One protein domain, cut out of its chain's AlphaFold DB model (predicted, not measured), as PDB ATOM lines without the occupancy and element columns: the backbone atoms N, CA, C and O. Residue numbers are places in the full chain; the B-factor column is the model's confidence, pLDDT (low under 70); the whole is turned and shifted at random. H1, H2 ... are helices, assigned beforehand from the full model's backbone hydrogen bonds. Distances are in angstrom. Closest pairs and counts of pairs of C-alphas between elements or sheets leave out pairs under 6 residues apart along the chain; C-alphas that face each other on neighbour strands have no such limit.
ATOM      1  N   GLU A 163      -7.230 -19.232 -31.410       89.06
ATOM      2  CA  GLU A 163      -8.076 -19.314 -30.214       89.06
ATOM      3  C   GLU A 163      -9.355 -18.473 -30.371       89.06
ATOM      4  O   GLU A 163     -10.452 -18.989 -30.157       89.06
ATOM      5  N   GLU A 164      -9.240 -17.239 -30.874       88.69
ATOM      6  CA  GLU A 164     -10.367 -16.343 -31.188       88.69
ATOM      7  C   GLU A 164     -11.358 -16.965 -32.192       88.69
ATOM      8  O   GLU A 164     -12.578 -16.903 -32.007       88.69
ATOM      9  N   ARG A 165     -10.855 -17.643 -33.235       86.94
ATOM     10  CA  ARG A 165     -11.700 -18.395 -34.186       86.94
ATOM     11  C   ARG A 165     -12.406 -19.572 -33.517       86.94
ATOM     12  O   ARG A 165     -13.569 -19.828 -33.820       86.94
ATOM     13  N   ILE A 166     -11.723 -20.294 -32.625       87.19
ATOM     14  CA  ILE A 166     -12.315 -21.419 -31.886       87.19
ATOM     15  C   ILE A 166     -13.425 -20.916 -30.957       87.19
ATOM     16  O   ILE A 166     -14.487 -21.534 -30.908       87.19
ATOM     17  N   GLU A 167     -13.234 -19.791 -30.263       85.00
ATOM     18  CA  GLU A 167     -14.301 -19.162 -29.476       85.00
ATOM     19  C   GLU A 167     -15.466 -18.703 -30.364       85.00
ATOM     20  O   GLU A 167     -16.607 -19.068 -30.084       85.00
ATOM     21  N   SER A 168     -15.192 -18.016 -31.475       83.62
ATOM     22  CA  SER A 168     -16.222 -17.564 -32.425       83.62
ATOM     23  C   SER A 168     -17.099 -18.721 -32.927       83.62
ATOM     24  O   SER A 168     -18.328 -18.652 -32.868       83.62
ATOM     25  N   VAL A 169     -16.482 -19.836 -33.338       85.31
ATOM     26  CA  VAL A 169     -17.192 -21.054 -33.770       85.31
ATOM     27  C   VAL A 169     -17.964 -21.698 -32.609       85.31
ATOM     28  O   VAL A 169     -19.083 -22.172 -32.798       85.31
ATOM     29  N   ASN A 170     -17.421 -21.692 -31.387       86.19
ATOM     30  CA  ASN A 170     -18.134 -22.192 -30.208       86.19
ATOM     31  C   ASN A 170     -19.386 -21.347 -29.892       86.19
ATOM     32  O   ASN A 170     -20.433 -21.917 -29.572       86.19
ATOM     33  N   GLN A 171     -19.306 -20.018 -30.016       86.56
ATOM     34  CA  GLN A 171     -20.442 -19.106 -29.849       86.56
ATOM     35  C   GLN A 171     -21.505 -19.330 -30.937       86.56
ATOM     36  O   GLN A 171     -22.681 -19.511 -30.613       86.56
ATOM     37  N   GLU A 172     -21.101 -19.416 -32.209       88.94
ATOM     38  CA  GLU A 172     -21.996 -19.712 -33.338       88.94
ATOM     39  C   GLU A 172     -22.728 -21.052 -33.150       88.94
ATOM     40  O   GLU A 172     -23.949 -21.127 -33.317       88.94
ATOM     41  N   ILE A 173     -22.019 -22.100 -32.712       89.00
ATOM     42  CA  ILE A 173     -22.609 -23.406 -32.392       89.00
ATOM     43  C   ILE A 173     -23.674 -23.279 -31.290       89.00
ATOM     44  O   ILE A 173     -24.750 -23.870 -31.416       89.00
ATOM     45  N   ILE A 174     -23.419 -22.515 -30.220       90.38
ATOM     46  CA  ILE A 174     -24.396 -22.300 -29.136       90.38
ATOM     47  C   ILE A 174     -25.631 -21.548 -29.657       90.38
ATOM     48  O   ILE A 174     -26.755 -21.971 -29.375       90.38
ATOM     49  N   ILE A 175     -25.442 -20.502 -30.466       88.31
ATOM     50  CA  ILE A 175     -26.529 -19.730 -31.093       88.31
ATOM     51  C   ILE A 175     -27.376 -20.632 -32.010       88.31
ATOM     52  O   ILE A 175     -28.608 -20.606 -31.932       88.31
ATOM     53  N   CYS A 176     -26.743 -21.495 -32.809       92.50
ATOM     54  CA  CYS A 176     -27.433 -22.464 -33.664       92.50
ATOM     55  C   CYS A 176     -28.255 -23.479 -32.852       92.50
ATOM     56  O   CYS A 176     -29.419 -23.730 -33.177       92.50
ATOM     57  N   TYR A 177     -27.693 -24.036 -31.771       95.00
ATOM     58  CA  TYR A 177     -28.431 -24.939 -30.878       95.00
ATOM     59  C   TYR A 177     -29.599 -24.238 -30.172       95.00
ATOM     60  O   TYR A 177     -30.664 -24.844 -30.043       95.00
ATOM     61  N   PHE A 178     -29.441 -22.976 -29.760       92.81
ATOM     62  CA  PHE A 178     -30.523 -22.181 -29.175       92.81
ATOM     63  C   PHE A 178     -31.658 -21.948 -30.181       92.81
ATOM     64  O   PHE A 178     -32.819 -22.223 -29.876       92.81
ATOM     65  N   ALA A 179     -31.338 -21.497 -31.398       93.88
ATOM     66  CA  ALA A 179     -32.329 -21.248 -32.446       93.88
ATOM     67  C   ALA A 179     -33.078 -22.532 -32.853       93.88
ATOM     68  O   ALA A 179     -34.300 -22.517 -33.019       93.88
ATOM     69  N   PHE A 180     -32.370 -23.662 -32.942       96.00
ATOM     70  CA  PHE A 180     -32.986 -24.966 -33.190       96.00
ATOM     71  C   PHE A 180     -33.880 -25.405 -32.018       96.00
ATOM     72  O   PHE A 180     -35.015 -25.826 -32.242       96.00
ATOM     73  N   GLY A 181     -33.427 -25.234 -30.771       95.94
ATOM     74  CA  GLY A 181     -34.209 -25.525 -29.567       95.94
ATOM     75  C   GLY A 181     -35.490 -24.690 -29.458       95.94
ATOM     76  O   GLY A 181     -36.541 -25.235 -29.117       95.94
ATOM     77  N   LYS A 182     -35.441 -23.412 -29.861       94.94
ATOM     78  CA  LYS A 182     -36.617 -22.535 -29.967       94.94
ATOM     79  C   LYS A 182     -37.658 -23.115 -30.922       94.94
ATOM     80  O   LYS A 182     -38.790 -23.366 -30.512       94.94
ATOM     81  N   LYS A 183     -37.246 -23.426 -32.159       96.50
ATOM     82  CA  LYS A 183     -38.121 -24.008 -33.191       96.50
ATOM     83  C   LYS A 183     -38.700 -25.364 -32.763       96.50
ATOM     84  O   LYS A 183     -39.864 -25.651 -33.030       96.50
ATOM     85  N   LEU A 184     -37.914 -26.187 -32.059       97.00
ATOM     86  CA  LEU A 184     -38.377 -27.455 -31.477       97.00
ATOM     87  C   LEU A 184     -39.464 -27.249 -30.410       97.00
ATOM     88  O   LEU A 184     -40.394 -28.053 -30.340       97.00
ATOM     89  N   LYS A 185     -39.365 -26.197 -29.586       95.50
ATOM     90  CA  LYS A 185     -40.361 -25.870 -28.551       95.50
ATOM     91  C   LYS A 185     -41.644 -25.299 -29.163       95.50
ATOM     92  O   LYS A 185     -42.731 -25.726 -28.785       95.50
ATOM     93  N   GLU A 186     -41.514 -24.417 -30.155       96.12
ATOM     94  CA  GLU A 186     -42.630 -23.873 -30.944       96.12
ATOM     95  C   GLU A 186     -43.428 -24.998 -31.630       96.12
ATOM     96  O   GLU A 186     -44.636 -25.116 -31.421       96.12
ATOM     97  N   ARG A 187     -42.751 -25.911 -32.345       96.62
ATOM     98  CA  ARG A 187     -43.401 -27.072 -32.981       96.62
ATOM     99  C   ARG A 187     -43.986 -28.084 -32.000       96.62
ATOM    100  O   ARG A 187     -45.029 -28.672 -32.283       96.62
ATOM    101  N   LEU A 188     -43.359 -28.296 -30.841       96.38
ATOM    102  CA  LEU A 188     -43.938 -29.165 -29.815       96.38
ATOM    103  C   LEU A 188     -45.255 -28.582 -29.282       96.38
ATOM    104  O   LEU A 188     -46.237 -29.315 -29.168       96.38
ATOM    105  N   ALA A 189     -45.292 -27.270 -29.030       96.56
ATOM    106  CA  ALA A 189     -46.491 -26.561 -28.588       96.56
ATOM    107  C   ALA A 189     -47.604 -26.551 -29.652       96.56
ATOM    108  O   ALA A 189     -48.778 -26.627 -29.296       96.56
ATOM    109  N   GLU A 190     -47.270 -26.514 -30.948       96.75
ATOM    110  CA  GLU A 190     -48.243 -26.762 -32.022       96.75
ATOM    111  C   GLU A 190     -48.844 -28.169 -31.920       96.75
ATOM    112  O   GLU A 190     -50.061 -28.302 -31.821       96.75
ATOM    113  N   TYR A 191     -48.015 -29.220 -31.882       96.19
ATOM    114  CA  TYR A 191     -48.519 -30.595 -31.847       96.19
ATOM    115  C   TYR A 191     -49.324 -30.926 -30.581       96.19
ATOM    116  O   TYR A 191     -50.235 -31.752 -30.653       96.19
ATOM    117  N   MET A 192     -49.027 -30.288 -29.444       95.88
ATOM    118  CA  MET A 192     -49.762 -30.470 -28.184       95.88
ATOM    119  C   MET A 192     -51.189 -29.899 -28.187       95.88
ATOM    120  O   MET A 192     -51.948 -30.240 -27.285       95.88
ATOM    121  N   LYS A 193     -51.594 -29.110 -29.194       95.25
ATOM    122  CA  LYS A 193     -52.982 -28.621 -29.325       95.25
ATOM    123  C   LYS A 193     -53.975 -29.763 -29.555       95.25
ATOM    124  O   LYS A 193     -54.989 -29.839 -28.870       95.25
ATOM    125  N   ASP A 194     -53.639 -30.684 -30.461       94.19
ATOM    126  CA  ASP A 194     -54.546 -31.763 -30.895       94.19
ATOM    127  C   ASP A 194     -54.104 -33.158 -30.408       94.19
ATOM    128  O   ASP A 194     -54.623 -34.180 -30.862       94.19
ATOM    129  N   ASN A 195     -53.060 -33.252 -29.572       93.56
ATOM    130  CA  ASN A 195     -52.431 -34.534 -29.235       93.56
ATOM    131  C   ASN A 195     -51.882 -34.575 -27.800       93.56
ATOM    132  O   ASN A 195     -51.192 -33.660 -27.354       93.56
ATOM    133  N   LYS A 196     -52.085 -35.715 -27.118       94.81
ATOM    134  CA  LYS A 196     -51.382 -36.056 -25.867       94.81
ATOM    135  C   LYS A 196     -49.865 -36.021 -26.083       94.81
ATOM    136  O   LYS A 196     -49.381 -36.497 -27.113       94.81
ATOM    137  N   GLU A 197     -49.117 -35.561 -25.083       93.44
ATOM    138  CA  GLU A 197     -47.679 -35.267 -25.180       93.44
ATOM    139  C   GLU A 197     -46.838 -36.378 -25.838       93.44
ATOM    140  O   GLU A 197     -46.107 -36.100 -26.786       93.44
ATOM    141  N   ARG A 198     -46.984 -37.647 -25.425       94.19
ATOM    142  CA  ARG A 198     -46.260 -38.799 -26.015       94.19
ATOM    143  C   ARG A 198     -46.457 -38.911 -27.538       94.19
ATOM    144  O   ARG A 198     -45.538 -39.313 -28.248       94.19
ATOM    145  N   ARG A 199     -47.626 -38.522 -28.068       95.44
ATOM    146  CA  ARG A 199     -47.910 -38.470 -29.517       95.44
ATOM    147  C   ARG A 199     -47.319 -37.208 -30.158       95.44
ATOM    148  O   ARG A 199     -46.805 -37.294 -31.270       95.44
ATOM    149  N   SER A 200     -47.321 -36.075 -29.455       96.62
ATOM    150  CA  SER A 200     -46.712 -34.805 -29.891       96.62
ATOM    151  C   SER A 200     -45.189 -34.894 -30.011       96.62
ATOM    152  O   SER A 200     -44.631 -34.503 -31.034       96.62
ATOM    153  N   GLN A 201     -44.516 -35.490 -29.023       95.00
ATOM    154  CA  GLN A 201     -43.076 -35.750 -29.062       95.00
ATOM    155  C   GLN A 201     -42.711 -36.708 -30.214       95.00
ATOM    156  O   GLN A 201     -41.797 -36.412 -30.984       95.00
ATOM    157  N   ARG A 202     -43.470 -37.804 -30.402       95.44
ATOM    158  CA  ARG A 202     -43.310 -38.732 -31.544       95.44
ATOM    159  C   ARG A 202     -43.520 -38.038 -32.903       95.44
ATOM    160  O   ARG A 202     -42.788 -38.336 -33.846       95.44
ATOM    161  N   LYS A 203     -44.491 -37.118 -33.018       96.69
ATOM    162  CA  LYS A 203     -44.716 -36.302 -34.229       96.69
ATOM    163  C   LYS A 203     -43.533 -35.372 -34.510       96.69
ATOM    164  O   LYS A 203     -43.007 -35.413 -35.617       96.69
ATOM    165  N   LEU A 204     -43.071 -34.620 -33.506       96.75
ATOM    166  CA  LEU A 204     -41.906 -33.736 -33.621       96.75
ATOM    167  C   LEU A 204     -40.649 -34.502 -34.048       96.75
ATOM    168  O   LEU A 204     -39.956 -34.072 -34.966       96.75
ATOM    169  N   TYR A 205     -40.371 -35.653 -33.428       95.94
ATOM    170  CA  TYR A 205     -39.229 -36.481 -33.813       95.94
ATOM    171  C   TYR A 205     -39.313 -36.898 -35.292       95.94
ATOM    172  O   TYR A 205     -38.352 -36.703 -36.031       95.94
ATOM    173  N   LYS A 206     -40.482 -37.361 -35.760       95.44
ATOM    174  CA  LYS A 206     -40.708 -37.716 -37.175       95.44
ATOM    175  C   LYS A 206     -40.704 -36.512 -38.135       95.44
ATOM    176  O   LYS A 206     -40.479 -36.715 -39.326       95.44
ATOM    177  N   GLU A 207     -40.952 -35.282 -37.674       96.19
ATOM    178  CA  GLU A 207     -40.737 -34.059 -38.473       96.19
ATOM    179  C   GLU A 207     -39.232 -33.779 -38.629       96.19
ATOM    180  O   GLU A 207     -38.757 -33.556 -39.743       96.19
ATOM    181  N   VAL A 208     -38.471 -33.854 -37.532       95.50
ATOM    182  CA  VAL A 208     -37.022 -33.591 -37.513       95.50
ATOM    183  C   VAL A 208     -36.236 -34.664 -38.273       95.50
ATOM    184  O   VAL A 208     -35.378 -34.323 -39.082       95.50
ATOM    185  N   GLU A 209     -36.560 -35.945 -38.084       94.88
ATOM    186  CA  GLU A 209     -35.942 -37.085 -38.783       94.88
ATOM    187  C   GLU A 209     -36.088 -36.978 -40.314       94.88
ATOM    188  O   GLU A 209     -35.195 -37.397 -41.044       94.88
ATOM    189  N   LYS A 210     -37.165 -36.346 -40.806       93.75
ATOM    190  CA  LYS A 210     -37.392 -36.074 -42.238       93.75
ATOM    191  C   LYS A 210     -36.699 -34.814 -42.769       93.75
ATOM    192  O   LYS A 210     -36.519 -34.704 -43.977       93.75
ATOM    193  N   GLN A 211     -36.379 -33.846 -41.906       93.44
ATOM    194  CA  GLN A 211     -35.718 -32.584 -42.288       93.44
ATOM    195  C   GLN A 211     -34.188 -32.645 -42.147       93.44
ATOM    196  O   GLN A 211     -33.490 -31.759 -42.639       93.44
ATOM    197  N   LEU A 212     -33.657 -33.668 -41.475       90.25
ATOM    198  CA  LEU A 212     -32.224 -33.914 -41.323       90.25
ATOM    199  C   LEU A 212     -31.682 -34.857 -42.414       90.25
ATOM    200  O   LEU A 212     -32.434 -35.650 -42.978       90.25
ATOM    201  N   PRO A 213     -30.370 -34.802 -42.721       87.50
ATOM    202  CA  PRO A 213     -29.771 -35.694 -43.706       87.50
ATOM    203  C   PRO A 213     -29.766 -37.147 -43.206       87.50
ATOM    204  O   PRO A 213     -29.455 -37.434 -42.048       87.50
ATOM    205  N   SER A 214     -30.080 -38.074 -44.112       83.31
ATOM    206  CA  SER A 214     -30.339 -39.497 -43.830       83.31
ATOM    207  C   SER A 214     -29.124 -40.314 -43.372       83.31
ATOM    208  O   SER A 214     -29.261 -41.494 -43.061       83.31
ATOM    209  N   ASN A 215     -27.936 -39.708 -43.303       87.06
ATOM    210  CA  ASN A 215     -26.721 -40.330 -42.776       87.06
ATOM    211  C   ASN A 215     -26.608 -40.259 -41.239       87.06
ATOM    212  O   ASN A 215     -25.649 -40.787 -40.676       87.06
ATOM    213  N   LEU A 216     -27.539 -39.588 -40.551       89.19
ATOM    214  CA  LEU A 216     -27.575 -39.525 -39.089       89.19
ATOM    215  C   LEU A 216     -28.342 -40.717 -38.500       89.19
ATOM    216  O   LEU A 216     -29.464 -41.012 -38.903       89.19
ATOM    217  N   SER A 217     -27.765 -41.374 -37.493       93.12
ATOM    218  CA  SER A 217     -28.475 -42.395 -36.715       93.12
ATOM    219  C   SER A 217     -29.513 -41.761 -35.781       93.12
ATOM    220  O   SER A 217     -29.334 -40.632 -35.322       93.12
ATOM    221  N   LYS A 218     -30.572 -42.507 -35.436       92.06
ATOM    222  CA  LYS A 218     -31.658 -42.034 -34.551       92.06
ATOM    223  C   LYS A 218     -31.135 -41.442 -33.236       92.06
ATOM    224  O   LYS A 218     -31.403 -40.287 -32.933       92.06
ATOM    225  N   ASN A 219     -30.236 -42.164 -32.566       92.19
ATOM    226  CA  ASN A 219     -29.530 -41.733 -31.350       92.19
ATOM    227  C   ASN A 219     -28.775 -40.393 -31.528       92.19
ATOM    228  O   ASN A 219     -28.768 -39.544 -30.635       92.19
ATOM    229  N   ALA A 220     -28.173 -40.151 -32.701       92.31
ATOM    230  CA  ALA A 220     -27.513 -38.880 -33.006       92.31
ATOM    231  C   ALA A 220     -28.510 -37.730 -33.259       92.31
ATOM    232  O   ALA A 220     -28.189 -36.577 -32.963       92.31
ATOM    233  N   ILE A 221     -29.708 -38.024 -33.772       94.38
ATOM    234  CA  ILE A 221     -30.809 -37.058 -33.918       94.38
ATOM    235  C   ILE A 221     -31.395 -36.721 -32.540       94.38
ATOM    236  O   ILE A 221     -31.491 -35.546 -32.189       94.38
ATOM    237  N   GLU A 222     -31.700 -37.734 -31.726       94.25
ATOM    238  CA  GLU A 222     -32.221 -37.601 -30.358       94.25
ATOM    239  C   GLU A 222     -31.297 -36.735 -29.492       94.25
ATOM    240  O   GLU A 222     -31.736 -35.715 -28.962       94.25
ATOM    241  N   LYS A 223     -29.993 -37.042 -29.453       93.69
ATOM    242  CA  LYS A 223     -28.998 -36.248 -28.707       93.69
ATOM    243  C   LYS A 223     -28.859 -34.808 -29.209       93.69
ATOM    244  O   LYS A 223     -28.570 -33.913 -28.415       93.69
ATOM    245  N   ARG A 224     -29.076 -34.544 -30.506       94.12
ATOM    246  CA  ARG A 224     -29.104 -33.170 -31.048       94.12
ATOM    247  C   ARG A 224     -30.362 -32.417 -30.607       94.12
ATOM    248  O   ARG A 224     -30.237 -31.265 -30.199       94.12
ATOM    249  N   ILE A 225     -31.535 -33.056 -30.644       95.12
ATOM    250  CA  ILE A 225     -32.809 -32.492 -30.155       95.12
ATOM    251  C   ILE A 225     -32.720 -32.191 -28.652       95.12
ATOM    252  O   ILE A 225     -33.075 -31.098 -28.212       95.12
ATOM    253  N   GLU A 226     -32.215 -33.139 -27.864       95.94
ATOM    254  CA  GLU A 226     -32.064 -33.014 -26.414       95.94
ATOM    255  C   GLU A 226     -31.086 -31.889 -26.038       95.94
ATOM    256  O   GLU A 226     -31.422 -31.018 -25.232       95.94
ATOM    257  N   ARG A 227     -29.906 -31.844 -26.675       94.31
ATOM    258  CA  ARG A 227     -28.921 -30.766 -26.486       94.31
ATOM    259  C   ARG A 227     -29.490 -29.400 -26.873       94.31
ATOM    260  O   ARG A 227     -29.249 -28.432 -26.156       94.31
ATOM    261  N   ALA A 228     -30.254 -29.318 -27.962       95.81
ATOM    262  CA  ALA A 228     -30.903 -28.084 -28.398       95.81
ATOM    263  C   ALA A 228     -31.939 -27.582 -27.382       95.81
ATOM    264  O   ALA A 228     -31.915 -26.405 -27.028       95.81
ATOM    265  N   ARG A 229     -32.792 -28.472 -26.850       95.25
ATOM    266  CA  ARG A 229     -33.741 -28.147 -25.769       95.25
ATOM    267  C   ARG A 229     -33.014 -27.655 -24.515       95.25
ATOM    268  O   ARG A 229     -33.275 -26.546 -24.067       95.25
ATOM    269  N   LYS A 230     -32.029 -28.417 -24.018       93.06
ATOM    270  CA  LYS A 230     -31.236 -28.060 -22.826       93.06
ATOM    271  C   LYS A 230     -30.535 -26.701 -22.962       93.06
ATOM    272  O   LYS A 230     -30.516 -25.937 -22.003       93.06
ATOM    273  N   ILE A 231     -29.996 -26.377 -24.142       91.12
ATOM    274  CA  ILE A 231     -29.408 -25.057 -24.430       91.12
ATOM    275  C   ILE A 231     -30.493 -23.973 -24.489       91.12
ATOM    276  O   ILE A 231     -30.325 -22.917 -23.883       91.12
ATOM    277  N   TYR A 232     -31.615 -24.224 -25.171       92.75
ATOM    278  CA  TYR A 232     -32.704 -23.254 -25.268       92.75
ATOM    279  C   TYR A 232     -33.301 -22.898 -23.905       92.75
ATOM    280  O   TYR A 232     -33.417 -21.715 -23.593       92.75
ATOM    281  N   ASP A 233     -33.657 -23.886 -23.086       90.12
ATOM    282  CA  ASP A 233     -34.291 -23.647 -21.788       90.12
ATOM    283  C   ASP A 233     -33.327 -22.946 -20.811       90.12
ATOM    284  O   ASP A 233     -33.731 -22.001 -20.129       90.12
ATOM    285  N   LEU A 234     -32.033 -23.307 -20.834       88.31
ATOM    286  CA  LEU A 234     -30.984 -22.624 -20.067       88.31
ATOM    287  C   LEU A 234     -30.905 -21.129 -20.416       88.31
ATOM    288  O   LEU A 234     -31.082 -20.292 -19.535       88.31
ATOM    289  N   PHE A 235     -30.677 -20.775 -21.685       84.56
ATOM    290  CA  PHE A 235     -30.520 -19.366 -22.073       84.56
ATOM    291  C   PHE A 235     -31.844 -18.584 -22.097       84.56
ATOM    292  O   PHE A 235     -31.826 -17.369 -21.914       84.56
ATOM    293  N   SER A 236     -32.996 -19.251 -22.239       86.06
ATOM    294  CA  SER A 236     -34.310 -18.599 -22.104       86.06
ATOM    295  C   SER A 236     -34.553 -18.115 -20.677       86.06
ATOM    296  O   SER A 236     -34.999 -16.985 -20.497       86.06
ATOM    297  N   SER A 237     -34.176 -18.911 -19.666       79.00
ATOM    298  CA  SER A 237     -34.303 -18.527 -18.249       79.00
ATOM    299  C   SER A 237     -33.459 -17.306 -17.845       79.00
ATOM    300  O   SER A 237     -33.667 -16.729 -16.782       79.00
ATOM    301  N   ILE A 238     -32.520 -16.896 -18.704       76.31
ATOM    302  CA  ILE A 238     -31.607 -15.762 -18.509       76.31
ATOM    303  C   ILE A 238     -32.117 -14.499 -19.252       76.31
ATOM    304  O   ILE A 238     -31.570 -13.411 -19.080       76.31
ATOM    305  N   GLY A 239     -33.153 -14.615 -20.101       57.69
ATOM    306  CA  GLY A 239     -33.327 -13.722 -21.255       57.69
ATOM    307  C   GLY A 239     -34.735 -13.215 -21.595       57.69
ATOM    308  O   GLY A 239     -34.924 -12.793 -22.737       57.69
ATOM    309  N   GLU A 240     -35.709 -13.216 -20.677       54.28
ATOM    310  CA  GLU A 240     -37.075 -12.721 -20.975       54.28
ATOM    311  C   GLU A 240     -37.118 -11.221 -21.353       54.28
ATOM    312  O   GLU A 240     -37.931 -10.797 -22.181       54.28
ATOM    313  N   ASP A 241     -36.171 -10.426 -20.847       53.25
ATOM    314  CA  ASP A 241     -35.987  -9.012 -21.196       53.25
ATOM    315  C   ASP A 241     -35.386  -8.813 -22.604       53.25
ATOM    316  O   ASP A 241     -34.214  -8.451 -22.757       53.25
ATOM    317  N   LYS A 242     -36.209  -9.040 -23.633       57.62
ATOM    318  CA  LYS A 242     -36.188  -8.417 -24.976       57.62
ATOM    319  C   LYS A 242     -34.826  -7.879 -25.465       57.62
ATOM    320  O   LYS A 242     -34.632  -6.669 -25.509       57.62
ATOM    321  N   ASN A 243     -33.912  -8.773 -25.864       54.72
ATOM    322  CA  ASN A 243     -32.923  -8.585 -26.953       54.72
ATOM    323  C   ASN A 243     -32.031  -9.836 -27.076       54.72
ATOM    324  O   ASN A 243     -30.910  -9.891 -26.568       54.72
ATOM    325  N   THR A 244     -32.559 -10.877 -27.724       56.75
ATOM    326  CA  THR A 244     -32.071 -12.261 -27.601       56.75
ATOM    327  C   THR A 244     -30.617 -12.468 -28.041       56.75
ATOM    328  O   THR A 244     -29.843 -13.040 -27.282       56.75
ATOM    329  N   THR A 245     -30.210 -11.992 -29.224       55.97
ATOM    330  CA  THR A 245     -28.872 -12.289 -29.777       55.97
ATOM    331  C   THR A 245     -27.742 -11.701 -28.927       55.97
ATOM    332  O   THR A 245     -26.825 -12.419 -28.539       55.97
ATOM    333  N   GLY A 246     -27.844 -10.415 -28.567       57.25
ATOM    334  CA  GLY A 246     -26.850  -9.749 -27.719       57.25
ATOM    335  C   GLY A 246     -26.797 -10.320 -26.299       57.25
ATOM    336  O   GLY A 246     -25.719 -10.421 -25.723       57.25
ATOM    337  N   LYS A 247     -27.936 -10.767 -25.745       64.00
ATOM    338  CA  LYS A 247     -27.975 -11.397 -24.416       64.00
ATOM    339  C   LYS A 247     -27.486 -12.848 -24.397       64.00
ATOM    340  O   LYS A 247     -26.996 -13.278 -23.359       64.00
ATOM    341  N   ILE A 248     -27.542 -13.585 -25.511       62.66
ATOM    342  CA  ILE A 248     -26.874 -14.894 -25.617       62.66
ATOM    343  C   ILE A 248     -25.354 -14.710 -25.624       62.66
ATOM    344  O   ILE A 248     -24.678 -15.390 -24.858       62.66
ATOM    345  N   LEU A 249     -24.828 -13.759 -26.406       62.28
ATOM    346  CA  LEU A 249     -23.396 -13.421 -26.406       62.28
ATOM    347  C   LEU A 249     -22.931 -12.993 -25.005       62.28
ATOM    348  O   LEU A 249     -22.086 -13.661 -24.416       62.28
ATOM    349  N   PHE A 250     -23.593 -11.999 -24.403       59.25
ATOM    350  CA  PHE A 250     -23.313 -11.558 -23.031       59.25
ATOM    351  C   PHE A 250     -23.471 -12.686 -21.992       59.25
ATOM    352  O   PHE A 250     -22.736 -12.745 -21.006       59.25
ATOM    353  N   GLY A 251     -24.408 -13.616 -22.198       59.19
ATOM    354  CA  GLY A 251     -24.588 -14.797 -21.352       59.19
ATOM    355  C   GLY A 251     -23.427 -15.791 -21.453       59.19
ATOM    356  O   GLY A 251     -23.008 -16.336 -20.432       59.19
ATOM    357  N   ILE A 252     -22.879 -15.997 -22.654       63.72
ATOM    358  CA  ILE A 252     -21.678 -16.815 -22.879       63.72
ATOM    359  C   ILE A 252     -20.456 -16.123 -22.260       63.72
ATOM    360  O   ILE A 252     -19.759 -16.748 -21.465       63.72
ATOM    361  N   GLU A 253     -20.248 -14.830 -22.528       59.12
ATOM    362  CA  GLU A 253     -19.169 -14.017 -21.944       59.12
ATOM    363  C   GLU A 253     -19.166 -14.095 -20.409       59.12
ATOM    364  O   GLU A 253     -18.156 -14.448 -19.799       59.12
ATOM    365  N   ASN A 254     -20.311 -13.855 -19.759       55.31
ATOM    366  CA  ASN A 254     -20.423 -13.946 -18.300       55.31
ATOM    367  C   ASN A 254     -20.190 -15.370 -17.771       55.31
ATOM    368  O   ASN A 254     -19.647 -15.531 -16.676       55.31
ATOM    369  N   PHE A 255     -20.570 -16.408 -18.523       58.78
ATOM    370  CA  PHE A 255     -20.300 -17.797 -18.145       58.78
ATOM    371  C   PHE A 255     -18.797 -18.117 -18.207       58.78
ATOM    372  O   PHE A 255     -18.266 -18.714 -17.270       58.78
ATOM    373  N   GLN A 256     -18.094 -17.645 -19.242       56.47
ATOM    374  CA  GLN A 256     -16.635 -17.769 -19.374       56.47
ATOM    375  C   GLN A 256     -15.909 -16.990 -18.261       56.47
ATOM    376  O   GLN A 256     -15.091 -17.561 -17.539       56.47
ATOM    377  N   ILE A 257     -16.274 -15.720 -18.034       53.31
ATOM    378  CA  ILE A 257     -15.707 -14.858 -16.975       53.31
ATOM    379  C   ILE A 257     -15.891 -15.478 -15.579       53.31
ATOM    380  O   ILE A 257     -15.023 -15.336 -14.716       53.31
ATOM    381  N   LYS A 258     -17.005 -16.182 -15.340       40.53
ATOM    382  CA  LYS A 258     -17.286 -16.855 -14.062       40.53
ATOM    383  C   LYS A 258     -16.527 -18.177 -13.885       40.53
ATOM    384  O   LYS A 258     -16.370 -18.618 -12.748       40.53
ATOM    385  N   LEU A 259     -16.040 -18.790 -14.965       46.78
ATOM    386  CA  LEU A 259     -15.161 -19.966 -14.916       46.78
ATOM    387  C   LEU A 259     -13.675 -19.585 -14.838       46.78
ATOM    388  O   LEU A 259     -12.927 -20.262 -14.140       46.78
ATOM    389  N   GLY A 260     -13.264 -18.472 -15.455       44.50
ATOM    390  CA  GLY A 260     -11.900 -17.922 -15.393       44.50
ATOM    391  C   GLY A 260     -11.507 -17.254 -14.063       44.50
ATOM    392  O   GLY A 260     -10.565 -16.467 -14.036       44.50
ATOM    393  N   ARG A 261     -12.237 -17.518 -12.971       38.72
ATOM    394  CA  ARG A 261     -11.964 -17.010 -11.613       38.72
ATOM    395  C   ARG A 261     -11.955 -18.144 -10.580       38.72
ATOM    396  O   ARG A 261     -12.824 -18.187  -9.711       38.72
ATOM    397  N   ASN A 262     -10.987 -19.054 -10.701       36.28
ATOM    398  CA  ASN A 262     -10.508 -19.958  -9.644       36.28
ATOM    399  C   ASN A 262      -8.998 -20.139  -9.811       36.28
ATOM    400  O   ASN A 262      -8.591 -20.318 -10.981       36.28
TER     401      ASN A 262
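What this domain is: This is residues 163 to 262 of the 262 residues of an uncharacterized protein of Gigaspora rosea (UniProt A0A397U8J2). Long helix H1 is crossed near its middle by H3 as an X, and H2 closes a triangle between H1's last residues and H3's first. H4 packs on H1's first half; residues 163 to 169 and 254 to 262 stick out. The 100 printed residues, with four named helices, H1 to H4, and no named strand, are all helix in class and loose: radius of gyration of the C-alphas 15.8 A, spans 46 by 34 by 23 A.

Where its parts are: Find C-alpha 163 at (-8.076, -19.314, -30.214); H1 runs 42.0 A to residue 191. Then come H2, residues 197 to 211, 21.0 A; H3, 218 to 236, 26.7 A; and H4, 244 to 259, 22.5 A, ending at (-15.161, -19.966, -14.916).

How they stand to each other: At the hub, H1, residues 174 to 185 alone touch H3, about perpendicular at 84 degrees; the closest C-alphas, Gly 181 and Ala 228, are 4.3 A apart. H2 and H4 are apart. Every O i to N i+4 pair is within hydrogen-bond range in H1, H3 and H4, and 10 of 11 in H2.

The domain as a whole: The printed part has no cut and no long link. Residues 239 to 262 have pLDDT under 70.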